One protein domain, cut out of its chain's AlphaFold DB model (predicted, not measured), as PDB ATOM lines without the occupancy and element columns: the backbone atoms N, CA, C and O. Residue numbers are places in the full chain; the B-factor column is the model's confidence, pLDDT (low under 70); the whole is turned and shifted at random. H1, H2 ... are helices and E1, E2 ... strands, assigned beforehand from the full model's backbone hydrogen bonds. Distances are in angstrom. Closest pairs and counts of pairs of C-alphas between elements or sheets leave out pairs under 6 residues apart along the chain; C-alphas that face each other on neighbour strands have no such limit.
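Overview. This is residues 37 to 246 of the 246 residues of an uncharacterized protein of Sphingomonas sp. PP-CE-1G-424 (UniProt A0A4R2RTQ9). The long strands E10 and E11 join the two ends of the body: at one end they make a flattened, loose ring with E4, E8 and the small sheet E1-E3-E9, open between E1 and E11; at the other end they curl with E12 and E2 round helix H4. H3 packs along H4, and the small sheet E5-E6-E7 sits by H4's first residues. Both small sheets and the six-strand sheet, order E2-E12-E11-E10-E4-E8, are antiparallel. The printed part has 210 residues, class mixed, with four named helices and twelve named strands in the order E1 E2 H1 H2 E3 E4 H3 E5 E6 E7 E8 E9 H4 E10 E11 E12. It is compact, radius of gyration of the C-alphas 18.0 A, spanning 55 by 37 by 27 A.

Arrangement. Start at E1, residues 39 to 41, antiparallel to E3, residues 80 to 85 (N 40 and O 84, 2.8 A); E9, residues 162 to 167, is E3's other neighbour (N 83 and O 164, 2.8 A). E2, residues 48 to 53, is an edge strand beside E12, residues 236 to 245 (N 50 and O 239, 2.9 A). H1, residues 56 to 59, only grazes that six-strand sheet. E4, residues 91 to 99, bends by 54 degrees at residue 94, between E8, residues 149 to 154 (N 94 and O 151, 2.9 A), and E10, residues 196 to 209 (N 97 and O 204, 2.8 A). H3, residues 102 to 113, touches residues 175 to 182 alone of H4, residues 170 to 188, the same way at a shallow tilt of 24 degrees; Leu 113 and Tyr 182 have the closest C-alphas, 6.0 A. E5, E6 and E7, residues 120 to 124, 128 to 133 and 136 to 142, form a meander, antiparallel neighbours in succession (N 123 and O 130, 2.8 A; N 131 and O 139, 2.8 A); H2, residues 69 to 72, only grazes them. E10, E11, residues 214 to 230, and E12 form another meander (N 205 and O 217, 2.8 A; N 226 and O 240, 2.9 A). The six-strand sheet curls round H4, two layers with the helix on one face; the closest C-alphas of H4 and E11, Leu 183 and Gly 227, are 5.7 A apart. In H3 and H4 every O i to N i+4 pair is within hydrogen-bond range; H1 and H2 are too short for one.

Along the chain. Find C-alpha 39 at (163.356, 115.876, 153.926), where E1 begins. H4 runs 27.0 A from C-alpha 170 at (152.662, 102.319, 166.422). E10 spans 37.6 A, E11 45.8 A, and E12 30.2 A, ending at C-alpha 245, (151.518, 121.483, 158.967).

Size, cuts and confidence. The C-alphas farthest apart, Ser 211 and Asp 233, are 57.9 A apart. The printed part has no cut and no long link. Mean pLDDT of the printed part is 74.8; 70 residues are under 70, among them 43 to 79.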
ATOM      1  N   PHE A  37     170.276 117.085 150.842       86.50
ATOM      2  CA  PHE A  37     169.002 116.388 151.016       86.50
ATOM      3  C   PHE A  37     168.104 117.225 151.927       86.50
ATOM      4  O   PHE A  37     168.541 117.662 152.992       86.50
ATOM      5  N   VAL A  38     166.859 117.448 151.510       89.44
ATOM      6  CA  VAL A  38     165.889 118.232 152.282       89.44
ATOM      7  C   VAL A  38     164.652 117.363 152.485       89.44
ATOM      8  O   VAL A  38     163.841 117.245 151.558       89.44
ATOM      9  N   PRO A  39     164.505 116.720 153.658       90.62
ATOM     10  CA  PRO A  39     163.356 115.876 153.926       90.62
ATOM     11  C   PRO A  39     162.109 116.724 154.162       90.62
ATOM     12  O   PRO A  39     162.133 117.685 154.930       90.62
ATOM     13  N   LYS A  40     160.988 116.313 153.579       89.00
ATOM     14  CA  LYS A  40     159.646 116.811 153.885       89.00
ATOM     15  C   LYS A  40     158.701 115.646 154.108       89.00
ATOM     16  O   LYS A  40     158.652 114.737 153.286       89.00
ATOM     17  N   ILE A  41     157.937 115.666 155.194       87.06
ATOM     18  CA  ILE A  41     156.823 114.731 155.331       87.06
ATOM     19  C   ILE A  41     155.715 115.216 154.402       87.06
ATOM     20  O   ILE A  41     155.263 116.358 154.470       87.06
ATOM     21  N   LEU A  42     155.325 114.361 153.468       80.06
ATOM     22  CA  LEU A  42     154.390 114.716 152.423       80.06
ATOM     23  C   LEU A  42     152.970 114.800 152.987       80.06
ATOM     24  O   LEU A  42     152.334 113.787 153.278       80.06
ATOM     25  N   VAL A  43     152.450 116.022 153.051       67.75
ATOM     26  CA  VAL A  43     151.033 116.325 153.283       67.75
ATOM     27  C   VAL A  43     150.269 116.131 151.972       67.75
ATOM     28  O   VAL A  43     149.840 117.082 151.323       67.75
ATOM     29  N   GLN A  44     150.165 114.900 151.474       57.75
ATOM     30  CA  GLN A  44     149.280 114.661 150.333       57.75
ATOM     31  C   GLN A  44     147.816 114.727 150.788       57.75
ATOM     32  O   GLN A  44     147.496 114.450 151.939       57.75
ATOM     33  N   ARG A  45     146.890 114.989 149.852       52.59
ATOM     34  CA  ARG A  45     145.432 114.805 150.045       52.59
ATOM     35  C   ARG A  45     145.032 113.342 150.325       52.59
ATOM     36  O   ARG A  45     143.858 113.000 150.209       52.59
ATOM     37  N   GLN A  46     145.998 112.469 150.605       50.66
ATOM     38  CA  GLN A  46     145.767 111.083 150.961       50.66
ATOM     39  C   GLN A  46     145.104 111.069 152.332       50.66
ATOM     40  O   GLN A  46     145.708 111.361 153.358       50.66
ATOM     41  N   GLN A  47     143.806 110.814 152.291       60.56
ATOM     42  CA  GLN A  47     143.000 110.515 153.452       60.56
ATOM     43  C   GLN A  47     143.192 109.037 153.748       60.56
ATOM     44  O   GLN A  47     142.810 108.195 152.933       60.56
ATOM     45  N   TYR A  48     143.806 108.739 154.883       63.88
ATOM     46  CA  TYR A  48     143.896 107.366 155.354       63.88
ATOM     47  C   TYR A  48     142.584 106.980 156.020       63.88
ATOM     48  O   TYR A  48     141.887 107.834 156.578       63.88
ATOM     49  N   GLN A  49     142.230 105.706 155.921       64.25
ATOM     50  CA  GLN A  49     140.951 105.198 156.384       64.25
ATOM     51  C   GLN A  49     141.183 104.217 157.522       64.25
ATOM     52  O   GLN A  49     141.810 103.183 157.332       64.25
ATOM     53  N   ILE A  50     140.652 104.538 158.699       66.12
ATOM     54  CA  ILE A  50     140.572 103.578 159.799       66.12
ATOM     55  C   ILE A  50     139.223 102.900 159.700       66.12
ATOM     56  O   ILE A  50     138.194 103.559 159.887       66.12
ATOM     57  N   ARG A  51     139.218 101.599 159.417       63.75
ATOM     58  CA  ARG A  51     137.999 100.805 159.532       63.75
ATOM     59  C   ARG A  51     137.599 100.700 161.002       63.75
ATOM     60  O   ARG A  51     138.425 100.394 161.853       63.75
ATOM     61  N   THR A  52     136.326 100.932 161.292       63.59
ATOM     62  CA  THR A  52     135.755 100.839 162.638       63.59
ATOM     63  C   THR A  52     134.540  99.914 162.613       63.59
ATOM     64  O   THR A  52     133.505 100.315 162.087       63.59
ATOM     65  N   THR A  53     134.600  98.724 163.220       61.62
ATOM     66  CA  THR A  53     133.476  97.758 163.221       61.62
ATOM     67  C   THR A  53     132.760  97.623 164.567       61.62
ATOM     68  O   THR A  53     133.301  97.968 165.622       61.62
ATOM     69  N   GLY A  54     131.500  97.175 164.529       54.69
ATOM     70  CA  GLY A  54     130.604  96.954 165.672       54.69
ATOM     71  C   GLY A  54     131.263  96.220 166.837       54.69
ATOM     72  O   GLY A  54     131.087  96.602 167.993       54.69
ATOM     73  N   SER A  55     132.096  95.225 166.529       57.34
ATOM     74  CA  SER A  55     132.972  94.563 167.491       57.34
ATOM     75  C   SER A  55     134.227  95.401 167.720       57.34
ATOM     76  O   SER A  55     135.335  95.040 167.332       57.34
ATOM     77  N   ILE A  56     134.053  96.530 168.411       53.38
ATOM     78  CA  ILE A  56     135.144  97.462 168.714       53.38
ATOM     79  C   ILE A  56     136.306  96.731 169.412       53.38
ATOM     80  O   ILE A  56     137.462  97.043 169.174       53.38
ATOM     81  N   LYS A  57     136.025  95.669 170.177       52.47
ATOM     82  CA  LYS A  57     137.046  94.868 170.863       52.47
ATOM     83  C   LYS A  57     137.897  93.937 169.980       52.47
ATOM     84  O   LYS A  57     138.822  93.334 170.490       52.47
ATOM     85  N   THR A  58     137.608  93.722 168.705       51.31
ATOM     86  CA  THR A  58     138.470  92.846 167.876       51.31
ATOM     87  C   THR A  58     139.359  93.633 166.929       51.31
ATOM     88  O   THR A  58     140.425  93.151 166.572       51.31
ATOM     89  N   ASP A  59     138.949  94.851 166.568       49.06
ATOM     90  CA  ASP A  59     139.670  95.688 165.600       49.06
ATOM     91  C   ASP A  59     140.549  96.750 166.275       49.06
ATOM     92  O   ASP A  59     141.564  97.164 165.721       49.06
ATOM     93  N   PHE A  60     140.189  97.166 167.494       47.91
ATOM     94  CA  PHE A  60     140.996  98.062 168.333       47.91
ATOM     95  C   PHE A  60     142.234  97.333 168.888       47.91
ATOM     96  O   PHE A  60     143.253  97.943 169.213       47.91
ATOM     97  N   TRP A  61     142.139  96.007 168.989       53.53
ATOM     98  CA  TRP A  61     142.956  95.174 169.857       53.53
ATOM     99  C   TRP A  61     143.872  94.274 169.033       53.53
ATOM    100  O   TRP A  61     143.475  93.273 168.443       53.53
ATOM    101  N   TRP A  62     145.109  94.755 168.931       56.38
ATOM    102  CA  TRP A  62     146.201  94.210 168.141       56.38
ATOM    103  C   TRP A  62     146.608  92.784 168.517       56.38
ATOM    104  O   TRP A  62     146.289  92.276 169.588       56.38
ATOM    105  N   THR A  63     147.429  92.177 167.650       52.09
ATOM    106  CA  THR A  63     148.211  90.985 167.999       52.09
ATOM    107  C   THR A  63     148.864  91.204 169.370       52.09
ATOM    108  O   THR A  63     149.515  92.246 169.548       52.09
ATOM    109  N   PRO A  64     148.707  90.271 170.328       52.06
ATOM    110  CA  PRO A  64     149.349  90.364 171.632       52.06
ATOM    111  C   PRO A  64     150.861  90.630 171.506       52.06
ATOM    112  O   PRO A  64     151.460  90.222 170.507       52.06
ATOM    113  N   PRO A  65     151.498  91.289 172.494       43.59
ATOM    114  CA  PRO A  65     152.927  91.602 172.448       43.59
ATOM    115  C   PRO A  65     153.794  90.382 172.081       43.59
ATOM    116  O   PRO A  65     153.793  89.371 172.781       43.59
ATOM    117  N   GLY A  66     154.529  90.481 170.967       47.69
ATOM    118  CA  GLY A  66     155.329  89.400 170.377       47.69
ATOM    119  C   GLY A  66     156.226  89.889 169.227       47.69
ATOM    120  O   GLY A  66     156.267  91.083 168.927       47.69
ATOM    121  N   GLU A  67     156.979  88.994 168.580       46.66
ATOM    122  CA  GLU A  67     157.842  89.360 167.439       46.66
ATOM    123  C   GLU A  67     157.019  89.719 166.191       46.66
ATOM    124  O   GLU A  67     157.301  90.723 165.539       46.66
ATOM    125  N   ASP A  68     155.930  88.993 165.939       48.28
ATOM    126  CA  ASP A  68     155.012  89.233 164.816       48.28
ATOM    127  C   ASP A  68     154.246  90.558 164.943       48.28
ATOM    128  O   ASP A  68     154.023  91.269 163.957       48.28
ATOM    129  N   ALA A  69     153.936  90.955 166.182       44.91
ATOM    130  CA  ALA A  69     153.348  92.250 166.506       44.91
ATOM    131  C   ALA A  69     154.224  93.425 166.027       44.91
ATOM    132  O   ALA A  69     153.704  94.504 165.788       44.91
ATOM    133  N   ARG A  70     155.536  93.240 165.808       42.53
ATOM    134  CA  ARG A  70     156.433  94.302 165.302       42.53
ATOM    135  C   ARG A  70     156.168  94.681 163.843       42.53
ATOM    136  O   ARG A  70     156.535  95.780 163.440       42.53
ATOM    137  N   TYR A  71     155.581  93.775 163.060       42.03
ATOM    138  CA  TYR A  71     155.420  93.925 161.609       42.03
ATOM    139  C   TYR A  71     153.952  93.947 161.162       42.03
ATOM    140  O   TYR A  71     153.647  94.493 160.104       42.03
ATOM    141  N   GLN A  72     153.046  93.356 161.948       44.03
ATOM    142  CA  GLN A  72     151.619  93.242 161.622       44.03
ATOM    143  C   GLN A  72     150.764  94.338 162.275       44.03
ATOM    144  O   GLN A  72     149.732  94.736 161.725       44.03
ATOM    145  N   ASN A  73     151.213  94.870 163.416       47.03
ATOM    146  CA  ASN A  73     150.508  95.925 164.129       47.03
ATOM    147  C   ASN A  73     150.762  97.272 163.435       47.03
ATOM    148  O   ASN A  73     151.758  97.945 163.675       47.03
ATOM    149  N   GLY A  74     149.877  97.620 162.500       43.94
ATOM    150  CA  GLY A  74     149.999  98.819 161.662       43.94
ATOM    151  C   GLY A  74     149.274  98.730 160.319       43.94
ATOM    152  O   GLY A  74     149.147  99.751 159.651       43.94
ATOM    153  N   GLY A  75     148.767  97.544 159.947       40.78
ATOM    154  CA  GLY A  75     148.044  97.320 158.695       40.78
ATOM    155  C   GLY A  75     148.969  97.443 157.485       40.78
ATOM    156  O   GLY A  75     149.750  98.384 157.346       40.78
ATOM    157  N   SER A  76     148.915  96.484 156.566       41.69
ATOM    158  CA  SER A  76     149.839  96.479 155.435       41.69
ATOM    159  C   SER A  76     149.687  97.696 154.512       41.69
ATOM    160  O   SER A  76     150.630  97.949 153.769       41.69
ATOM    161  N   GLU A  77     148.606  98.491 154.573       46.59
ATOM    162  CA  GLU A  77     148.408  99.643 153.670       46.59
ATOM    163  C   GLU A  77     147.876 100.953 154.299       46.59
ATOM    164  O   GLU A  77     148.129 102.014 153.727       46.59
ATOM    165  N   ASP A  78     147.249 100.944 155.482       49.91
ATOM    166  CA  ASP A  78     146.411 102.080 155.924       49.91
ATOM    167  C   ASP A  78     147.129 103.204 156.698       49.91
ATOM    168  O   ASP A  78     146.533 104.249 156.932       49.91
ATOM    169  N   TYR A  79     148.412 103.064 157.060       60.19
ATOM    170  CA  TYR A  79     149.124 104.059 157.895       60.19
ATOM    171  C   TYR A  79     150.552 104.361 157.425       60.19
ATOM    172  O   TYR A  79     151.480 104.548 158.220       60.19
ATOM    173  N   ARG A  80     150.759 104.377 156.106       71.00
ATOM    174  CA  ARG A  80     152.064 104.690 155.512       71.00
ATOM    175  C   ARG A  80     152.150 106.158 155.114       71.00
ATOM    176  O   ARG A  80     151.521 106.568 154.138       71.00
ATOM    177  N   PHE A  81     152.975 106.930 155.812       78.00
ATOM    178  CA  PHE A  81     153.313 108.294 155.401       78.00
ATOM    179  C   PHE A  81     154.364 108.273 154.304       78.00
ATOM    180  O   PHE A  81     155.116 107.313 154.153       78.00
ATOM    181  N   CYS A  82     154.422 109.353 153.537       84.19
ATOM    182  CA  CYS A  82     155.427 109.527 152.504       84.19
ATOM    183  C   CYS A  82     156.474 110.530 152.988       84.19
ATOM    184  O   CYS A  82     156.152 111.669 153.319       84.19
ATOM    185  N   LEU A  83     157.734 110.115 153.001       88.38
ATOM    186  CA  LEU A  83     158.869 111.013 153.118       88.38
ATOM    187  C   LEU A  83     159.283 111.445 151.711       88.38
ATOM    188  O   LEU A  83     159.558 110.607 150.854       88.38
ATOM    189  N   LEU A  84     159.320 112.750 151.485       89.56
ATOM    190  CA  LEU A  84     159.710 113.388 150.241       89.56
ATOM    191  C   LEU A  84     161.104 114.002 150.376       89.56
ATOM    192  O   LEU A  84     161.395 114.683 151.356       89.56
ATOM    193  N   ASN A  85     161.935 113.839 149.352       90.06
ATOM    194  CA  ASN A  85     163.093 114.699 149.154       90.06
ATOM    195  C   ASN A  85     162.746 115.860 148.222       90.06
ATOM    196  O   ASN A  85     162.390 115.630 147.067       90.06
ATOM    197  N   VAL A  86     162.884 117.094 148.709       87.69
ATOM    198  CA  VAL A  86     162.784 118.317 147.883       87.69
ATOM    199  C   VAL A  86     164.148 118.940 147.574       87.69
ATOM    200  O   VAL A  86     164.222 120.010 146.974       87.69
ATOM    201  N   GLY A  87     165.224 118.295 148.025       86.12
ATOM    202  CA  GLY A  87     166.599 118.709 147.811       86.12
ATOM    203  C   GLY A  87     167.289 117.952 146.675       86.12
ATOM    204  O   GLY A  87     166.829 116.929 146.165       86.12
ATOM    205  N   ASN A  88     168.471 118.437 146.307       85.00
ATOM    206  CA  ASN A  88     169.293 117.843 145.250       85.00
ATOM    207  C   ASN A  88     170.267 116.773 145.767       85.00
ATOM    208  O   ASN A  88     171.025 116.213 144.976       85.00
ATOM    209  N   GLY A  89     170.291 116.529 147.078       85.88
ATOM    210  CA  GLY A  89     171.110 115.503 147.720       85.88
ATOM    211  C   GLY A  89     170.394 114.179 147.893       85.88
ATOM    212  O   GLY A  89     169.169 114.126 147.867       85.88
ATOM    213  N   ALA A  90     171.160 113.115 148.103       88.25
ATOM    214  CA  ALA A  90     170.640 111.826 148.545       88.25
ATOM    215  C   ALA A  90     170.817 111.660 150.060       88.25
ATOM    216  O   ALA A  90     171.684 112.306 150.653       88.25
ATOM    217  N   ALA A  91     170.024 110.771 150.654       90.25
ATOM    218  CA  ALA A  91     170.171 110.367 152.046       90.25
ATOM    219  C   ALA A  91     170.010 108.854 152.225       90.25
ATOM    220  O   ALA A  91     169.297 108.196 151.459       90.25
ATOM    221  N   PHE A  92     170.670 108.336 153.259       91.56
ATOM    222  CA  PHE A  92     170.735 106.922 153.637       91.56
ATOM    223  C   PHE A  92     170.429 106.748 155.134       91.56
ATOM    224  O   PHE A  92     170.567 107.706 155.894       91.56
ATOM    225  N   ASP A  93     170.054 105.530 155.552       90.75
ATOM    226  CA  ASP A  93     169.725 105.183 156.957       90.75
ATOM    227  C   ASP A  93     168.784 106.219 157.589       90.75
ATOM    228  O   ASP A  93     169.072 106.813 158.631       90.75
ATOM    229  N   ILE A  94     167.682 106.507 156.895       91.56
ATOM    230  CA  ILE A  94     166.741 107.525 157.337       91.56
ATOM    231  C   ILE A  94     165.819 106.911 158.386       91.56
ATOM    232  O   ILE A  94     165.161 105.896 158.142       91.56
ATOM    233  N   ARG A  95     165.741 107.561 159.544       90.81
ATOM    234  CA  ARG A  95     164.899 107.170 160.673       90.81
ATOM    235  C   ARG A  95     163.952 108.305 161.006       90.81
ATOM    236  O   ARG A  95     164.382 109.436 161.223       90.81
ATOM    237  N   VAL A  96     162.662 108.001 161.035       89.38
ATOM    238  CA  VAL A  96     161.601 108.971 161.310       89.38
ATOM    239  C   VAL A  96     160.960 108.632 162.647       89.38
ATOM    240  O   VAL A  96     160.299 107.606 162.778       89.38
ATOM    241  N   PHE A  97     161.148 109.505 163.629       88.12
ATOM    242  CA  PHE A  97     160.570 109.401 164.965       88.12
ATOM    243  C   PHE A  97     159.367 110.338 165.078       88.12
ATOM    244  O   PHE A  97     159.436 111.484 164.626       88.12
ATOM    245  N   ALA A  98     158.284 109.875 165.704       87.25
ATOM    246  CA  ALA A  98     157.136 110.709 166.047       87.25
ATOM    247  C   ALA A  98     157.236 111.139 167.519       87.25
ATOM    248  O   ALA A  98     156.938 110.370 168.431       87.25
ATOM    249  N   GLU A  99     157.673 112.373 167.762       87.94
ATOM    250  CA  GLU A  99     157.738 112.937 169.110       87.94
ATOM    251  C   GLU A  99     156.371 113.549 169.456       87.94
ATOM    252  O   GLU A  99     155.932 114.514 168.823       87.94
ATOM    253  N   ILE A 100     155.687 112.974 170.450       85.44
ATOM    254  CA  ILE A 100     154.370 113.414 170.932       85.44
ATOM    255  C   ILE A 100     154.353 113.523 172.459       85.44
ATOM    256  O   ILE A 100     155.124 112.855 173.149       85.44
ATOM    257  N   GLU A 101     153.458 114.350 173.001       85.94
ATOM    258  CA  GLU A 101     153.236 114.438 174.447       85.94
ATOM    259  C   GLU A 101     152.283 113.323 174.902       85.94
ATOM    260  O   GLU A 101     151.069 113.500 175.005       85.94
ATOM    261  N   TYR A 102     152.857 112.141 175.134       78.75
ATOM    262  CA  TYR A 102     152.122 110.902 175.394       78.75
ATOM    263  C   TYR A 102     151.092 111.008 176.512       78.75
ATOM    264  O   TYR A 102     149.967 110.564 176.324       78.75
ATOM    265  N   GLN A 103     151.463 111.597 177.649       81.12
ATOM    266  CA  GLN A 103     150.587 111.658 178.818       81.12
ATOM    267  C   GLN A 103     149.331 112.491 178.539       81.12
ATOM    268  O   GLN A 103     148.224 112.042 178.809       81.12
ATOM    269  N   THR A 104     149.492 113.664 177.922       86.56
ATOM    270  CA  THR A 104     148.373 114.547 177.572       86.56
ATOM    271  C   THR A 104     147.407 113.874 176.599       86.56
ATOM    272  O   THR A 104     146.194 113.918 176.795       86.56
ATOM    273  N   ILE A 105     147.937 113.231 175.553       84.88
ATOM    274  CA  ILE A 105     147.115 112.528 174.558       84.88
ATOM    275  C   ILE A 105     146.424 111.329 175.205       84.88
ATOM    276  O   ILE A 105     145.245 111.084 174.963       84.88
ATOM    277  N   TYR A 106     147.145 110.600 176.051       81.94
ATOM    278  CA  TYR A 106     146.619 109.464 176.787       81.94
ATOM    279  C   TYR A 106     145.438 109.854 177.680       81.94
ATOM    280  O   TYR A 106     144.367 109.260 177.556       81.94
ATOM    281  N   ASP A 107     145.603 110.870 178.529       85.69
ATOM    282  CA  ASP A 107     144.561 111.317 179.457       85.69
ATOM    283  C   ASP A 107     143.312 111.805 178.706       85.69
ATOM    284  O   ASP A 107     142.183 111.488 179.091       85.69
ATOM    285  N   ASP A 108     143.498 112.511 177.587       88.88
ATOM    286  CA  ASP A 108     142.397 112.965 176.732       88.88
ATOM    287  C   ASP A 108     141.657 111.798 176.056       88.88
ATOM    288  O   ASP A 108     140.425 111.726 176.094       88.88
ATOM    289  N   VAL A 109     142.395 110.855 175.462       84.19
ATOM    290  CA  VAL A 109     141.817 109.672 174.812       84.19
ATOM    291  C   VAL A 109     141.065 108.806 175.821       84.19
ATOM    292  O   VAL A 109     139.929 108.409 175.559       84.19
ATOM    293  N   MET A 110     141.663 108.525 176.978       83.25
ATOM    294  CA  MET A 110     141.030 107.703 178.009       83.25
ATOM    295  C   MET A 110     139.798 108.388 178.592       83.25
ATOM    296  O   MET A 110     138.769 107.735 178.755       83.25
ATOM    297  N   GLY A 111     139.847 109.704 178.822       85.69
ATOM    298  CA  GLY A 111     138.678 110.473 179.251       85.69
ATOM    299  C   GLY A 111     137.514 110.388 178.257       85.69
ATOM    300  O   GLY A 111     136.358 110.258 178.662       85.69
ATOM    301  N   LYS A 112     137.809 110.396 176.952       86.12
ATOM    302  CA  LYS A 112     136.811 110.262 175.876       86.12
ATOM    303  C   LYS A 112     136.276 108.843 175.709       86.12
ATOM    304  O   LYS A 112     135.107 108.682 175.369       86.12
ATOM    305  N   LEU A 113     137.105 107.825 175.931       82.25
ATOM    306  CA  LEU A 113     136.712 106.421 175.795       82.25
ATOM    307  C   LEU A 113     136.025 105.858 177.037       82.25
ATOM    308  O   LEU A 113     135.212 104.950 176.889       82.25
ATOM    309  N   ALA A 114     136.299 106.384 178.233       83.69
ATOM    310  CA  ALA A 114     135.777 105.858 179.495       83.69
ATOM    311  C   ALA A 114     134.246 105.636 179.526       83.69
ATOM    312  O   ALA A 114     133.827 104.596 180.038       83.69
ATOM    313  N   PRO A 115     133.392 106.516 178.954       83.06
ATOM    314  CA  PRO A 115     131.945 106.278 178.899       83.06
ATOM    315  C   PRO A 115     131.539 105.060 178.055       83.06
ATOM    316  O   PRO A 115     130.470 104.495 178.266       83.06
ATOM    317  N   TYR A 116     132.382 104.669 177.097       77.19
ATOM    318  CA  TYR A 116     132.129 103.595 176.135       77.19
ATOM    319  C   TYR A 116     132.858 102.294 176.508       77.19
ATOM    320  O   TYR A 116     132.365 101.203 176.227       77.19
ATOM    321  N   PHE A 117     134.011 102.408 177.176       76.38
ATOM    322  CA  PHE A 117     134.892 101.302 177.560       76.38
ATOM    323  C   PHE A 117     135.363 101.450 179.016       76.38
ATOM    324  O   PHE A 117     136.536 101.725 179.265       76.38
ATOM    325  N   PRO A 118     134.483 101.251 180.010       74.31
ATOM    326  CA  PRO A 118     134.815 101.491 181.418       74.31
ATOM    327  C   PRO A 118     135.859 100.517 181.994       74.31
ATOM    328  O   PRO A 118     136.446 100.799 183.032       74.31
ATOM    329  N   GLY A 119     136.086  99.370 181.345       76.94
ATOM    330  CA  GLY A 119     137.111  98.394 181.729       76.94
ATOM    331  C   GLY A 119     138.490  98.660 181.123       76.94
ATOM    332  O   GLY A 119     139.427  97.921 181.433       76.94
ATOM    333  N   LEU A 120     138.613  99.681 180.267       77.62
ATOM    334  CA  LEU A 120     139.827  99.964 179.520       77.62
ATOM    335  C   LEU A 120     140.896 100.587 180.416       77.62
ATOM    336  O   LEU A 120     140.686 101.621 181.045       77.62
ATOM    337  N   THR A 121     142.072  99.974 180.432       77.88
ATOM    338  CA  THR A 121     143.250 100.477 181.132       77.88
ATOM    339  C   THR A 121     144.478 100.303 180.258       77.88
ATOM    340  O   THR A 121     144.582  99.352 179.486       77.88
ATOM    341  N   VAL A 122     145.425 101.221 180.389       74.19
ATOM    342  CA  VAL A 122     146.710 101.140 179.706       74.19
ATOM    343  C   VAL A 122     147.807 101.155 180.758       74.19
ATOM    344  O   VAL A 122     147.781 101.958 181.690       74.19
ATOM    345  N   GLN A 123     148.739 100.220 180.643       75.31
ATOM    346  CA  GLN A 123     149.820 100.010 181.595       75.31
ATOM    347  C   GLN A 123     151.142 100.004 180.848       75.31
ATOM    348  O   GLN A 123     151.300  99.261 179.886       75.31
ATOM    349  N   ASN A 124     152.103 100.794 181.312       70.69
ATOM    350  CA  ASN A 124     153.461 100.702 180.798       70.69
ATOM    351  C   ASN A 124     154.188  99.529 181.466       70.69
ATOM    352  O   ASN A 124     154.076  99.341 182.678       70.69
ATOM    353  N   ASP A 125     154.924  98.762 180.675       69.31
ATOM    354  CA  ASP A 125     155.806  97.686 181.109       69.31
ATOM    355  C   ASP A 125     157.192  97.826 180.455       69.31
ATOM    356  O   ASP A 125     157.469  98.784 179.730       69.31
ATOM    357  N   ASP A 126     158.077  96.864 180.713       66.81
ATOM    358  CA  ASP A 126     159.443  96.868 180.180       66.81
ATOM    359  C   ASP A 126     159.508  96.696 178.646       66.81
ATOM    360  O   ASP A 126     160.548  96.946 178.042       66.81
ATOM    361  N   PHE A 127     158.421  96.258 178.001       62.09
ATOM    362  CA  PHE A 127     158.328  96.105 176.545       62.09
ATOM    363  C   PHE A 127     157.740  97.354 175.869       62.09
ATOM    364  O   PHE A 127     157.985  97.614 174.686       62.09
ATOM    365  N   GLY A 128     156.955  98.129 176.611       69.50
ATOM    366  CA  GLY A 128     156.256  99.298 176.125       69.50
ATOM    367  C   GLY A 128     154.977  99.545 176.895       69.50
ATOM    368  O   GLY A 128     154.988  99.852 178.080       69.50
ATOM    369  N   CYS A 129     153.867  99.501 176.182       71.88
ATOM    370  CA  CYS A 129     152.568  99.912 176.655       71.88
ATOM    371  C   CYS A 129     151.574  98.795 176.350       71.88
ATOM    372  O   CYS A 129     151.316  98.485 175.188       71.88
ATOM    373  N   GLN A 130     151.034  98.173 177.391       75.12
ATOM    374  CA  GLN A 130     149.979  97.172 177.321       75.12
ATOM    375  C   GLN A 130     148.622  97.843 177.426       75.12
ATOM    376  O   GLN A 130     148.400  98.689 178.291       75.12
ATOM    377  N   VAL A 131     147.681  97.394 176.610       74.12
ATOM    378  CA  VAL A 131     146.283  97.777 176.738       74.12
ATOM    379  C   VAL A 131     145.481  96.596 177.254       74.12
ATOM    380  O   VAL A 131     145.681  95.458 176.820       74.12
ATOM    381  N   ARG A 132     144.600  96.870 178.214       78.00
ATOM    382  CA  ARG A 132     143.810  95.877 178.931       78.00
ATOM    383  C   ARG A 132     142.349  96.281 179.016       78.00
ATOM    384  O   ARG A 132     142.056  97.444 179.263       78.00
ATOM    385  N   ASP A 133     141.447  95.315 178.917       78.12
ATOM    386  CA  ASP A 133     140.008  95.510 179.123       78.12
ATOM    387  C   ASP A 133     139.510  94.462 180.111       78.12
ATOM    388  O   ASP A 133     139.699  93.263 179.912       78.12
ATOM    389  N   GLY A 134     138.958  94.912 181.238       79.56
ATOM    390  CA  GLY A 134     138.521  94.006 182.304       79.56
ATOM    391  C   GLY A 134     139.653  93.154 182.897       79.56
ATOM    392  O   GLY A 134     139.391  92.099 183.466       79.56
ATOM    393  N   GLY A 135     140.909  93.598 182.764       78.75
ATOM    394  CA  GLY A 135     142.106  92.907 183.256       78.75
ATOM    395  C   GLY A 135     142.823  92.022 182.227       78.75
ATOM    396  O   GLY A 135     144.000  91.712 182.435       78.75
ATOM    397  N   GLU A 136     142.185  91.677 181.106       77.88
ATOM    398  CA  GLU A 136     142.798  90.886 180.031       77.88
ATOM    399  C   GLU A 136     143.636  91.770 179.105       77.88
ATOM    400  O   GLU A 136     143.211  92.869 178.763       77.88
ATOM    401  N   VAL A 137     144.827  91.307 178.702       74.06
ATOM    402  CA  VAL A 137     145.662  92.013 177.716       74.06
ATOM    403  C   VAL A 137     145.086  91.771 176.334       74.06
ATOM    404  O   VAL A 137     145.004  90.637 175.873       74.06
ATOM    405  N   ILE A 138     144.736  92.861 175.677       68.94
ATOM    406  CA  ILE A 138     144.076  92.862 174.372       68.94
ATOM    407  C   ILE A 138     144.961  93.516 173.303       68.94
ATOM    408  O   ILE A 138     144.702  93.386 172.119       68.94
ATOM    409  N   GLY A 139     146.043  94.192 173.689       68.56
ATOM    410  CA  GLY A 139     147.009  94.726 172.734       68.56
ATOM    411  C   GLY A 139     148.183  95.419 173.410       68.56
ATOM    412  O   GLY A 139     148.277  95.462 174.637       68.56
ATOM    413  N   GLY A 140     149.082  95.976 172.605       66.25
ATOM    414  CA  GLY A 140     150.167  96.813 173.098       66.25
ATOM    415  C   GLY A 140     151.111  97.306 172.006       66.25
ATOM    416  O   GLY A 140     151.041  96.858 170.860       66.25
ATOM    417  N   PHE A 141     151.989  98.237 172.367       67.12
ATOM    418  CA  PHE A 141     152.978  98.854 171.481       67.12
ATOM    419  C   PHE A 141     154.269  99.198 172.226       67.12
ATOM    420  O   PHE A 141     154.301  99.177 173.452       67.12
ATOM    421  N   ARG A 142     155.350  99.467 171.486       64.44
ATOM    422  CA  ARG A 142     156.682  99.725 172.055       64.44
ATOM    423  C   ARG A 142     156.764 101.054 172.794       64.44
ATOM    424  O   ARG A 142     155.975 101.968 172.565       64.44
ATOM    425  N   LEU A 143     157.800 101.189 173.620       65.38
ATOM    426  CA  LEU A 143     158.144 102.478 174.205       65.38
ATOM    427  C   LEU A 143     158.338 103.549 173.110       65.38
ATOM    428  O   LEU A 143     158.979 103.285 172.090       65.38
ATOM    429  N   PRO A 144     157.862 104.783 173.347       59.50
ATOM    430  CA  PRO A 144     158.023 105.936 172.457       59.50
ATOM    431  C   PRO A 144     159.420 106.191 171.887       59.50
ATOM    432  O   PRO A 144     159.559 106.741 170.800       59.50
ATOM    433  N   GLY A 145     160.468 105.840 172.636       62.38
ATOM    434  CA  GLY A 145     161.860 106.043 172.226       62.38
ATOM    435  C   GLY A 145     162.423 104.932 171.337       62.38
ATOM    436  O   GLY A 145     163.514 105.086 170.794       62.38
ATOM    437  N   GLU A 146     161.701 103.822 171.189       66.19
ATOM    438  CA  GLU A 146     162.168 102.602 170.518       66.19
ATOM    439  C   GLU A 146     161.411 102.294 169.222       66.19
ATOM    440  O   GLU A 146     161.606 101.240 168.602       66.19
ATOM    441  N   SER A 147     160.538 103.213 168.820       72.31
ATOM    442  CA  SER A 147     159.740 103.126 167.613       72.31
ATOM    443  C   SER A 147     160.152 104.226 166.634       72.31
ATOM    444  O   SER A 147     160.253 105.404 166.976       72.31
ATOM    445  N   PHE A 148     160.447 103.816 165.403       79.25
ATOM    446  CA  PHE A 148     160.764 104.710 164.300       79.25
ATOM    447  C   PHE A 148     160.439 104.042 162.969       79.25
ATOM    448  O   PHE A 148     160.599 102.832 162.796       79.25
ATOM    449  N   GLY A 149     160.024 104.858 162.004       80.56
ATOM    450  CA  GLY A 149     159.940 104.454 160.608       80.56
ATOM    451  C   GLY A 149     161.333 104.410 159.988       80.56
ATOM    452  O   GLY A 149     162.142 105.307 160.225       80.56
ATOM    453  N   ILE A 150     161.609 103.388 159.179       84.69
ATOM    454  CA  ILE A 150     162.879 103.243 158.456       84.69
ATOM    455  C   ILE A 150     162.646 103.509 156.973       84.69
ATOM    456  O   ILE A 150     161.739 102.939 156.368       84.69
ATOM    457  N   VAL A 151     163.506 104.337 156.382       86.75
ATOM    458  CA  VAL A 151     163.658 104.464 154.933       86.75
ATOM    459  C   VAL A 151     165.133 104.286 154.593       86.75
ATOM    460  O   VAL A 151     165.970 105.110 154.953       86.75
ATOM    461  N   GLU A 152     165.462 103.205 153.888       85.81
ATOM    462  CA  GLU A 152     166.861 102.854 153.605       85.81
ATOM    463  C   GLU A 152     167.571 103.914 152.761       85.81
ATOM    464  O   GLU A 152     168.721 104.264 153.030       85.81
ATOM    465  N   PHE A 153     166.879 104.428 151.741       88.38
ATOM    466  CA  PHE A 153     167.454 105.346 150.773       88.38
ATOM    467  C   PHE A 153     166.400 106.238 150.121       88.38
ATOM    468  O   PHE A 153     165.362 105.763 149.647       88.38
ATOM    469  N   ILE A 154     166.723 107.527 149.996       88.38
ATOM    470  CA  ILE A 154     166.024 108.443 149.094       88.38
ATOM    471  C   ILE A 154     167.044 109.172 148.221       88.38
ATOM    472  O   ILE A 154     167.937 109.866 148.706       88.38
ATOM    473  N   GLY A 155     166.876 109.024 146.907       85.06
ATOM    474  CA  GLY A 155     167.707 109.684 145.906       85.06
ATOM    475  C   GLY A 155     167.374 111.169 145.702       85.06
ATOM    476  O   GLY A 155     166.359 111.660 146.200       85.06
ATOM    477  N   PRO A 156     168.205 111.886 144.929       81.81
ATOM    478  CA  PRO A 156     168.032 113.314 144.664       81.81
ATOM    479  C   PRO A 156     166.770 113.605 143.838       81.81
ATOM    480  O   PRO A 156     166.399 112.815 142.964       81.81
ATOM    481  N   SER A 157     166.139 114.762 144.070       78.69
ATOM    482  CA  SER A 157     164.891 115.159 143.394       78.69
ATOM    483  C   SER A 157     165.090 115.883 142.054       78.69
ATOM    484  O   SER A 157     164.120 116.355 141.465       78.69
ATOM    485  N   ALA A 158     166.330 115.985 141.559       65.00
ATOM    486  CA  ALA A 158     166.722 116.855 140.442       65.00
ATOM    487  C   ALA A 158     165.951 116.628 139.123       65.00
ATOM    488  O   ALA A 158     165.953 117.499 138.255       65.00
ATOM    489  N   THR A 159     165.309 115.469 138.951       56.50
ATOM    490  CA  THR A 159     164.561 115.111 137.733       56.50
ATOM    491  C   THR A 159     163.131 114.632 137.982       56.50
ATOM    492  O   THR A 159     162.317 114.684 137.065       56.50
ATOM    493  N   ALA A 160     162.804 114.178 139.192       62.56
ATOM    494  CA  ALA A 160     161.467 113.735 139.566       62.56
ATOM    495  C   ALA A 160     161.302 113.801 141.085       62.56
ATOM    496  O   ALA A 160     162.261 113.588 141.829       62.56
ATOM    497  N   GLU A 161     160.074 114.048 141.536       68.31
ATOM    498  CA  GLU A 161     159.705 113.970 142.945       68.31
ATOM    499  C   GLU A 161     160.023 112.560 143.484       68.31
ATOM    500  O   GLU A 161     159.525 111.555 142.966       68.31
ATOM    501  N   ARG A 162     160.909 112.462 144.485       82.69
ATOM    502  CA  ARG A 162     161.316 111.183 145.089       82.69
ATOM    503  C   ARG A 162     160.667 111.039 146.452       82.69
ATOM    504  O   ARG A 162     161.125 111.640 147.421       82.69
ATOM    505  N   SER A 163     159.619 110.225 146.508       84.62
ATOM    506  CA  SER A 163     158.957 109.856 147.755       84.62
ATOM    507  C   SER A 163     159.202 108.392 148.102       84.62
ATOM    508  O   SER A 163     159.296 107.535 147.221       84.62
ATOM    509  N   GLN A 164     159.313 108.115 149.396       85.19
ATOM    510  CA  GLN A 164     159.326 106.768 149.948       85.19
ATOM    511  C   GLN A 164     158.305 106.663 151.067       85.19
ATOM    512  O   GLN A 164     158.139 107.585 151.864       85.19
ATOM    513  N   ARG A 165     157.617 105.525 151.117       81.19
ATOM    514  CA  ARG A 165     156.646 105.238 152.169       81.19
ATOM    515  C   ARG A 165     157.361 104.712 153.408       81.19
ATOM    516  O   ARG A 165     158.241 103.868 153.284       81.19
ATOM    517  N   PHE A 166     156.930 105.147 154.582       78.38
ATOM    518  CA  PHE A 166     157.355 104.596 155.864       78.38
ATOM    519  C   PHE A 166     156.139 104.351 156.757       78.38
ATOM    520  O   PHE A 166     155.112 105.018 156.621       78.38
ATOM    521  N   ILE A 167     156.249 103.367 157.644       73.56
ATOM    522  CA  ILE A 167     155.204 103.047 158.620       73.56
ATOM    523  C   ILE A 167     155.301 104.055 159.766       73.56
ATOM    524  O   ILE A 167     156.398 104.369 160.228       73.56
ATOM    525  N   ILE A 168     154.153 104.581 160.186       68.00
ATOM    526  CA  ILE A 168     154.053 105.475 161.337       68.00
ATOM    527  C   ILE A 168     154.456 104.765 162.636       68.00
ATOM    528  O   ILE A 168     154.350 103.547 162.761       68.00
ATOM    529  N   ASP A 169     154.860 105.550 163.625       72.31
ATOM    530  CA  ASP A 169     154.991 105.101 165.004       72.31
ATOM    531  C   ASP A 169     153.718 104.353 165.483       72.31
ATOM    532  O   ASP A 169     152.621 104.925 165.404       72.31
ATOM    533  N   PRO A 170     153.815 103.096 165.971       69.56
ATOM    534  CA  PRO A 170     152.662 102.319 166.422       69.56
ATOM    535  C   PRO A 170     151.847 103.011 167.517       69.56
ATOM    536  O   PRO A 170     150.638 102.815 167.602       69.56
ATOM    537  N   ASN A 171     152.457 103.867 168.329       74.06
ATOM    538  CA  ASN A 171     151.757 104.553 169.408       74.06
ATOM    539  C   ASN A 171     150.871 105.657 168.830       74.06
ATOM    540  O   ASN A 171     149.727 105.843 169.243       74.06
ATOM    541  N   LEU A 172     151.374 106.368 167.820       78.31
ATOM    542  CA  LEU A 172     150.584 107.355 167.093       78.31
ATOM    543  C   LEU A 172     149.434 106.692 166.311       78.31
ATOM    544  O   LEU A 172     148.325 107.229 166.298       78.31
ATOM    545  N   ALA A 173     149.657 105.505 165.732       75.12
ATOM    546  CA  ALA A 173     148.583 104.701 165.137       75.12
ATOM    547  C   ALA A 173     147.534 104.286 166.181       75.12
ATOM    548  O   ALA A 173     146.338 104.433 165.939       75.12
ATOM    549  N   PHE A 174     147.969 103.838 167.361       76.44
ATOM    550  CA  PHE A 174     147.077 103.485 168.463       76.44
ATOM    551  C   PHE A 174     146.172 104.653 168.866       76.44
ATOM    552  O   PHE A 174     144.951 104.494 168.918       76.44
ATOM    553  N   PHE A 175     146.734 105.842 169.100       80.75
ATOM    554  CA  PHE A 175     145.931 107.009 169.466       80.75
ATOM    555  C   PHE A 175     144.959 107.414 168.352       80.75
ATOM    556  O   PHE A 175     143.812 107.763 168.636       80.75
ATOM    557  N   ALA A 176     145.372 107.319 167.083       81.06
ATOM    558  CA  ALA A 176     144.484 107.578 165.954       81.06
ATOM    559  C   ALA A 176     143.290 106.608 165.924       81.06
ATOM    560  O   ALA A 176     142.147 107.050 165.773       81.06
ATOM    561  N   THR A 177     143.535 105.313 166.146       78.25
ATOM    562  CA  THR A 177     142.495 104.280 166.267       78.25
ATOM    563  C   THR A 177     141.554 104.575 167.433       78.25
ATOM    564  O   THR A 177     140.333 104.562 167.265       78.25
ATOM    565  N   CYS A 178     142.097 104.939 168.595       80.31
ATOM    566  CA  CYS A 178     141.297 105.300 169.761       80.31
ATOM    567  C   CYS A 178     140.333 106.457 169.476       80.31
ATOM    568  O   CYS A 178     139.137 106.364 169.767       80.31
ATOM    569  N   TYR A 179     140.831 107.535 168.868       85.06
ATOM    570  CA  TYR A 179     139.987 108.663 168.489       85.06
ATOM    571  C   TYR A 179     138.951 108.290 167.431       85.06
ATOM    572  O   TYR A 179     137.818 108.753 167.521       85.06
ATOM    573  N   ALA A 180     139.297 107.454 166.452       79.94
ATOM    574  CA  ALA A 180     138.349 106.988 165.441       79.94
ATOM    575  C   ALA A 180     137.171 106.224 166.061       79.94
ATOM    576  O   ALA A 180     136.017 106.456 165.696       79.94
ATOM    577  N   HIS A 181     137.444 105.360 167.038       78.75
ATOM    578  CA  HIS A 181     136.398 104.648 167.767       78.75
ATOM    579  C   HIS A 181     135.559 105.573 168.642       78.75
ATOM    580  O   HIS A 181     134.335 105.484 168.596       78.75
ATOM    581  N   TYR A 182     136.187 106.507 169.360       83.06
ATOM    582  CA  TYR A 182     135.460 107.549 170.082       83.06
ATOM    583  C   TYR A 182     134.508 108.322 169.155       83.06
ATOM    584  O   TYR A 182     133.327 108.460 169.463       83.06
ATOM    585  N   LEU A 183     134.994 108.789 168.000       82.69
ATOM    586  CA  LEU A 183     134.198 109.560 167.043       82.69
ATOM    587  C   LEU A 183     133.019 108.756 166.494       82.69
ATOM    588  O   LEU A 183     131.933 109.311 166.330       82.69
ATOM    589  N   ARG A 184     133.203 107.455 166.258       79.00
ATOM    590  CA  ARG A 184     132.096 106.580 165.876       79.00
ATOM    591  C   ARG A 184     131.073 106.428 167.000       79.00
ATOM    592  O   ARG A 184     129.886 106.601 166.748       79.00
ATOM    593  N   SER A 185     131.505 106.118 168.220       79.38
ATOM    594  CA  SER A 185     130.587 105.937 169.349       79.38
ATOM    595  C   SER A 185     129.843 107.229 169.704       79.38
ATOM    596  O   SER A 185     128.666 107.189 170.054       79.38
ATOM    597  N   ALA A 186     130.489 108.386 169.543       79.38
ATOM    598  CA  ALA A 186     129.841 109.689 169.655       79.38
ATOM    599  C   ALA A 186     128.804 109.913 168.537       79.38
ATOM    600  O   ALA A 186     127.712 110.409 168.809       79.38
ATOM    601  N   HIS A 187     129.109 109.501 167.299       77.75
ATOM    602  CA  HIS A 187     128.176 109.569 166.172       77.75
ATOM    603  C   HIS A 187     126.934 108.689 166.377       77.75
ATOM    604  O   HIS A 187     125.826 109.170 166.156       77.75
ATOM    605  N   GLU A 188     127.097 107.447 166.847       75.31
ATOM    606  CA  GLU A 188     125.986 106.530 167.172       75.31
ATOM    607  C   GLU A 188     125.042 107.103 168.242       75.31
ATOM    608  O   GLU A 188     123.850 106.812 168.243       75.31
ATOM    609  N   GLN A 189     125.559 107.946 169.137       74.69
ATOM    610  CA  GLN A 189     124.779 108.628 170.173       74.69
ATOM    611  C   GLN A 189     124.256 110.010 169.741       74.69
ATOM    612  O   GLN A 189     123.768 110.760 170.583       74.69
ATOM    613  N   GLU A 190     124.389 110.376 168.460       69.31
ATOM    614  CA  GLU A 190     124.057 111.700 167.899       69.31
ATOM    615  C   GLU A 190     124.769 112.885 168.589       69.31
ATOM    616  O   GLU A 190     124.411 114.055 168.420       69.31
ATOM    617  N   LEU A 191     125.840 112.614 169.335       60.66
ATOM    618  CA  LEU A 191     126.629 113.624 170.023       60.66
ATOM    619  C   LEU A 191     127.665 114.198 169.046       60.66
ATOM    620  O   LEU A 191     128.678 113.577 168.742       60.66
ATOM    621  N   ASN A 192     127.430 115.425 168.571       55.62
ATOM    622  CA  ASN A 192     128.397 116.229 167.810       55.62
ATOM    623  C   ASN A 192     128.987 115.540 166.559       55.62
ATOM    624  O   ASN A 192     130.197 115.342 166.444       55.62
ATOM    625  N   ALA A 193     128.138 115.278 165.563       50.81
ATOM    626  CA  ALA A 193     128.420 114.511 164.340       50.81
ATOM    627  C   ALA A 193     129.592 114.973 163.426       50.81
ATOM    628  O   ALA A 193     129.765 114.415 162.345       50.81
ATOM    629  N   ARG A 194     130.381 115.997 163.787       61.91
ATOM    630  CA  ARG A 194     131.483 116.543 162.963       61.91
ATOM    631  C   ARG A 194     132.702 116.990 163.773       61.91
ATOM    632  O   ARG A 194     133.331 117.993 163.439       61.91
ATOM    633  N   GLN A 195     133.025 116.299 164.861       75.25
ATOM    634  CA  GLN A 195     134.256 116.599 165.587       75.25
ATOM    635  C   GLN A 195     135.484 116.031 164.871       75.25
ATOM    636  O   GLN A 195     135.483 114.906 164.373       75.25
ATOM    637  N   THR A 196     136.544 116.834 164.858       85.31
ATOM    638  CA  THR A 196     137.877 116.435 164.416       85.31
ATOM    639  C   THR A 196     138.800 116.501 165.618       85.31
ATOM    640  O   THR A 196     138.908 117.544 166.261       85.31
ATOM    641  N   GLN A 197     139.473 115.394 165.901       89.56
ATOM    642  CA  GLN A 197     140.515 115.302 166.914       89.56
ATOM    643  C   GLN A 197     141.860 115.613 166.267       89.56
ATOM    644  O   GLN A 197     142.071 115.320 165.089       89.56
ATOM    645  N   LYS A 198     142.762 116.247 167.015       90.75
ATOM    646  CA  LYS A 198     144.094 116.601 166.527       90.75
ATOM    647  C   LYS A 198     145.145 116.130 167.511       90.75
ATOM    648  O   LYS A 198     145.049 116.439 168.693       90.75
ATOM    649  N   ILE A 199     146.163 115.456 166.996       89.81
ATOM    650  CA  ILE A 199     147.363 115.093 167.739       89.81
ATOM    651  C   ILE A 199     148.511 115.947 167.196       89.81
ATOM    652  O   ILE A 199     148.865 115.791 166.025       89.81
ATOM    653  N   PRO A 200     149.084 116.864 167.992       91.56
ATOM    654  CA  PRO A 200     150.338 117.522 167.645       91.56
ATOM    655  C   PRO A 200     151.470 116.490 167.599       91.56
ATOM    656  O   PRO A 200     151.654 115.727 168.545       91.56
ATOM    657  N   VAL A 201     152.226 116.469 166.504       89.69
ATOM    658  CA  VAL A 201     153.340 115.546 166.269       89.69
ATOM    659  C   VAL A 201     154.543 116.325 165.772       89.69
ATOM    660  O   VAL A 201     154.451 117.069 164.799       89.69
ATOM    661  N   ASN A 202     155.694 116.127 166.403       92.06
ATOM    662  CA  ASN A 202     156.956 116.625 165.883       92.06
ATOM    663  C   ASN A 202     157.740 115.460 165.275       92.06
ATOM    664  O   ASN A 202     158.233 114.585 165.984       92.06
ATOM    665  N   PHE A 203     157.836 115.422 163.949       91.19
ATOM    666  CA  PHE A 203     158.607 114.391 163.267       91.19
ATOM    667  C   PHE A 203     160.089 114.738 163.317       91.19
ATOM    668  O   PHE A 203     160.531 115.675 162.646       91.19
ATOM    669  N   ARG A 204     160.869 113.966 164.079       93.19
ATOM    670  CA  ARG A 204     162.333 114.028 164.054       93.19
ATOM    671  C   ARG A 204     162.851 113.055 163.001       93.19
ATOM    672  O   ARG A 204     162.643 111.853 163.102       93.19
ATOM    673  N   ILE A 205     163.527 113.583 161.989       93.62
ATOM    674  CA  ILE A 205     164.075 112.832 160.861       93.62
ATOM    675  C   ILE A 205     165.591 112.839 160.994       93.62
ATOM    676  O   ILE A 205     166.226 113.882 160.835       93.62
ATOM    677  N   GLU A 206     166.158 111.679 161.291       94.50
ATOM    678  CA  GLU A 206     167.600 111.454 161.351       94.50
ATOM    679  C   GLU A 206     168.047 110.750 160.074       94.50
ATOM    680  O   GLU A 206     167.370 109.832 159.620       94.50
ATOM    681  N   TYR A 207     169.158 111.168 159.472       93.88
ATOM    682  CA  TYR A 207     169.670 110.547 158.248       93.88
ATOM    683  C   TYR A 207     171.172 110.757 158.083       93.88
ATOM    684  O   TYR A 207     171.749 111.662 158.686       93.88
ATOM    685  N   LEU A 208     171.799 109.935 157.243       92.31
ATOM    686  CA  LEU A 208     173.144 110.171 156.723       92.31
ATOM    687  C   LEU A 208     173.036 110.878 155.375       92.31
ATOM    688  O   LEU A 208     172.338 110.401 154.476       92.31
ATOM    689  N   ASP A 209     173.701 112.019 155.228       86.31
ATOM    690  CA  ASP A 209     173.771 112.709 153.942       86.31
ATOM    691  C   ASP A 209     174.767 112.033 152.979       86.31
ATOM    692  O   ASP A 209     175.434 111.050 153.306       86.31
ATOM    693  N   ALA A 210     174.880 112.561 151.758       81.44
ATOM    694  CA  ALA A 210     175.792 112.030 150.745       81.44
ATOM    695  C   ALA A 210     177.287 112.103 151.132       81.44
ATOM    696  O   ALA A 210     178.103 111.439 150.493       81.44
ATOM    697  N   SER A 211     177.654 112.894 152.144       81.81
ATOM    698  CA  SER A 211     179.012 112.943 152.703       81.81
ATOM    699  C   SER A 211     179.234 111.934 153.837       81.81
ATOM    700  O   SER A 211     180.370 111.739 154.264       81.81
ATOM    701  N   GLY A 212     178.173 111.251 154.281       83.75
ATOM    702  CA  GLY A 212     178.194 110.306 155.394       83.75
ATOM    703  C   GLY A 212     178.025 110.970 156.762       83.75
ATOM    704  O   GLY A 212     178.126 110.284 157.780       83.75
ATOM    705  N   GLU A 213     177.758 112.276 156.813       86.88
ATOM    706  CA  GLU A 213     177.497 112.977 158.067       86.88
ATOM    707  C   GLU A 213     176.051 112.768 158.520       86.88
ATOM    708  O   GLU A 213     175.112 112.761 157.718       86.88
ATOM    709  N   ARG A 214     175.869 112.597 159.836       91.81
ATOM    710  CA  ARG A 214     174.543 112.457 160.433       91.81
ATOM    711  C   ARG A 214     173.895 113.823 160.592       91.81
ATOM    712  O   ARG A 214     174.414 114.692 161.286       91.81
ATOM    713  N   GLN A 215     172.712 113.954 160.014       93.31
ATOM    714  CA  GLN A 215     171.888 115.148 160.055       93.31
ATOM    715  C   GLN A 215     170.573 114.857 160.778       93.31
ATOM    716  O   GLN A 215     170.078 113.727 160.784       93.31
ATOM    717  N   ILE A 216     170.001 115.895 161.393       94.00
ATOM    718  CA  ILE A 216     168.714 115.827 162.088       94.00
ATOM    719  C   ILE A 216     167.855 117.002 161.639       94.00
ATOM    720  O   ILE A 216     168.256 118.157 161.754       94.00
ATOM    721  N   THR A 217     166.648 116.711 161.168       94.00
ATOM    722  CA  THR A 217     165.621 117.711 160.845       94.00
ATOM    723  C   THR A 217     164.376 117.456 161.684       94.00
ATOM    724  O   THR A 217     164.088 116.317 162.040       94.00
ATOM    725  N   ARG A 218     163.633 118.513 162.017       94.31
ATOM    726  CA  ARG A 218     162.356 118.415 162.734       94.31
ATOM    727  C   ARG A 218     161.242 119.092 161.952       94.31
ATOM    728  O   ARG A 218     161.476 120.138 161.351       94.31
ATOM    729  N   GLN A 219     160.056 118.492 161.959       92.38
ATOM    730  CA  GLN A 219     158.862 119.011 161.294       92.38
ATOM    731  C   GLN A 219     157.666 118.919 162.237       92.38
ATOM    732  O   GLN A 219     157.212 117.824 162.567       92.38
ATOM    733  N   ALA A 220     157.155 120.078 162.650       92.88
ATOM    734  CA  ALA A 220     155.954 120.179 163.466       92.88
ATOM    735  C   ALA A 220     154.707 120.024 162.585       92.88
ATOM    736  O   ALA A 220     154.526 120.750 161.607       92.88
ATOM    737  N   MET A 221     153.860 119.058 162.923       91.06
ATOM    738  CA  MET A 221     152.668 118.685 162.169       91.06
ATOM    739  C   MET A 221     151.519 118.322 163.110       91.06
ATOM    740  O   MET A 221     151.708 118.095 164.301       91.06
ATOM    741  N   ALA A 222     150.306 118.265 162.576       90.50
ATOM    742  CA  ALA A 222     149.127 117.799 163.283       90.50
ATOM    743  C   ALA A 222     148.514 116.621 162.533       90.50
ATOM    744  O   ALA A 222     148.131 116.744 161.366       90.50
ATOM    745  N   LEU A 223     148.380 115.492 163.223       88.44
ATOM    746  CA  LEU A 223     147.552 114.391 162.760       88.44
ATOM    747  C   LEU A 223     146.100 114.733 163.089       88.44
ATOM    748  O   LEU A 223     145.748 114.896 164.253       88.44
ATOM    749  N   SER A 224     145.258 114.872 162.073       88.75
ATOM    750  CA  SER A 224     143.827 115.114 162.238       88.75
ATOM    751  C   SER A 224     143.052 113.823 162.020       88.75
ATOM    752  O   SER A 224     143.236 113.157 161.008       88.75
ATOM    753  N   ILE A 225     142.181 113.481 162.963       86.75
ATOM    754  CA  ILE A 225     141.290 112.326 162.904       86.75
ATOM    755  C   ILE A 225     139.870 112.866 162.902       86.75
ATOM    756  O   ILE A 225     139.433 113.500 163.861       86.75
ATOM    757  N   SER A 226     139.156 112.653 161.808       82.25
ATOM    758  CA  SER A 226     137.782 113.115 161.631       82.25
ATOM    759  C   SER A 226     136.839 111.943 161.421       82.25
ATOM    760  O   SER A 226     137.223 110.922 160.843       82.25
ATOM    761  N   GLY A 227     135.594 112.107 161.870       72.88
ATOM    762  CA  GLY A 227     134.550 111.144 161.557       72.88
ATOM    763  C   GLY A 227     134.345 111.060 160.044       72.88
ATOM    764  O   GLY A 227     134.390 112.079 159.352       72.88
ATOM    765  N   GLY A 228     134.167 109.849 159.522       70.56
ATOM    766  CA  GLY A 228     133.923 109.631 158.098       70.56
ATOM    767  C   GLY A 228     132.530 109.070 157.847       70.56
ATOM    768  O   GLY A 228     131.532 109.674 158.235       70.56
ATOM    769  N   ARG A 229     132.447 107.956 157.118       68.44
ATOM    770  CA  ARG A 229     131.168 107.333 156.749       68.44
ATOM    771  C   ARG A 229     130.915 106.132 157.642       68.44
ATOM    772  O   ARG A 229     131.707 105.196 157.615       68.44
ATOM    773  N   TYR A 230     129.809 106.153 158.370       70.31
ATOM    774  CA  TYR A 230     129.333 105.039 159.185       70.31
ATOM    775  C   TYR A 230     128.071 104.455 158.549       70.31
ATOM    776  O   TYR A 230     127.302 105.181 157.914       70.31
ATOM    777  N   LYS A 231     127.875 103.141 158.665       64.25
ATOM    778  CA  LYS A 231     126.601 102.512 158.305       64.25
ATOM    779  C   LYS A 231     125.512 102.950 159.283       64.25
ATOM    780  O   LYS A 231     125.793 103.183 160.455       64.25
ATOM    781  N   GLU A 232     124.268 103.001 158.810       65.25
ATOM    782  CA  GLU A 232     123.097 103.354 159.632       65.25
ATOM    783  C   GLU A 232     122.883 102.389 160.807       65.25
ATOM    784  O   GLU A 232     122.360 102.783 161.842       65.25
ATOM    785  N   ASP A 233     123.321 101.135 160.665       61.44
ATOM    786  CA  ASP A 233     123.266 100.115 161.716       61.44
ATOM    787  C   ASP A 233     124.441 100.190 162.712       61.44
ATOM    788  O   ASP A 233     124.549  99.339 163.595       61.44
ATOM    789  N   GLY A 234     125.354 101.155 162.548       59.62
ATOM    790  CA  GLY A 234     126.560 101.314 163.363       59.62
ATOM    791  C   GLY A 234     127.575 100.172 163.226       59.62
ATOM    792  O   GLY A 234     128.613 100.192 163.876       59.62
ATOM    793  N   SER A 235     127.338  99.163 162.383       56.09
ATOM    794  CA  SER A 235     128.147  97.935 162.357       56.09
ATOM    795  C   SER A 235     129.524  98.105 161.714       56.09
ATOM    796  O   SER A 235     130.424  97.301 161.960       56.09
ATOM    797  N   ASP A 236     129.699  99.122 160.873       59.44
ATOM    798  CA  ASP A 236     130.935  99.379 160.140       59.44
ATOM    799  C   ASP A 236     131.040 100.863 159.799       59.44
ATOM    800  O   ASP A 236     130.038 101.561 159.618       59.44
ATOM    801  N   GLY A 237     132.262 101.338 159.646       62.00
ATOM    802  CA  GLY A 237     132.503 102.682 159.178       62.00
ATOM    803  C   GLY A 237     133.969 102.995 159.009       62.00
ATOM    804  O   GLY A 237     134.844 102.170 159.261       62.00
ATOM    805  N   VAL A 238     134.211 104.206 158.539       65.38
ATOM    806  CA  VAL A 238     135.540 104.698 158.225       65.38
ATOM    807  C   VAL A 238     135.732 106.027 158.918       65.38
ATOM    808  O   VAL A 238     134.926 106.933 158.726       65.38
ATOM    809  N   SER A 239     136.819 106.159 159.669       72.56
ATOM    810  CA  SER A 239     137.326 107.464 160.096       72.56
ATOM    811  C   SER A 239     138.448 107.905 159.168       72.56
ATOM    812  O   SER A 239     139.216 107.082 158.671       72.56
ATOM    813  N   ILE A 240     138.520 109.206 158.913       74.94
ATOM    814  CA  ILE A 240     139.487 109.793 157.990       74.94
ATOM    815  C   ILE A 240     140.637 110.386 158.791       74.94
ATOM    816  O   ILE A 240     140.403 111.239 159.653       74.94
ATOM    817  N   ILE A 241     141.864 109.995 158.451       76.81
ATOM    818  CA  ILE A 241     143.079 110.612 158.972       76.81
ATOM    819  C   ILE A 241     143.703 111.504 157.905       76.81
ATOM    820  O   ILE A 241     143.909 111.086 156.763       76.81
ATOM    821  N   GLY A 242     144.035 112.725 158.300       79.12
ATOM    822  CA  GLY A 242     144.839 113.655 157.525       79.12
ATOM    823  C   GLY A 242     146.066 114.094 158.307       79.12
ATOM    824  O   GLY A 242     146.076 114.082 159.536       79.12
ATOM    825  N   LEU A 243     147.084 114.550 157.593       84.94
ATOM    826  CA  LEU A 243     148.229 115.229 158.182       84.94
ATOM    827  C   LEU A 243     148.233 116.672 157.692       84.94
ATOM    828  O   LEU A 243     147.923 116.921 156.531       84.94
ATOM    829  N   SER A 244     148.558 117.622 158.556       85.88
ATOM    830  CA  SER A 244     148.721 119.026 158.177       85.88
ATOM    831  C   SER A 244     149.934 119.626 158.868       85.88
ATOM    832  O   SER A 244     150.311 119.181 159.948       85.88
ATOM    833  N   GLU A 245     150.536 120.646 158.268       84.88
ATOM    834  CA  GLU A 245     151.518 121.483 158.967       84.88
ATOM    835  C   GLU A 245     150.828 122.202 160.148       84.88
ATOM    836  O   GLU A 245     149.620 122.476 160.081       84.88
ATOM    837  N   LEU A 246     151.563 122.406 161.250       78.62
ATOM    838  CA  LEU A 246     151.097 123.149 162.434       78.62
ATOM    839  C   LEU A 246     151.238 124.661 162.256       78.62
ATOM    840  O   LEU A 246     152.266 125.094 161.691       78.62
TER     841      LEU A 246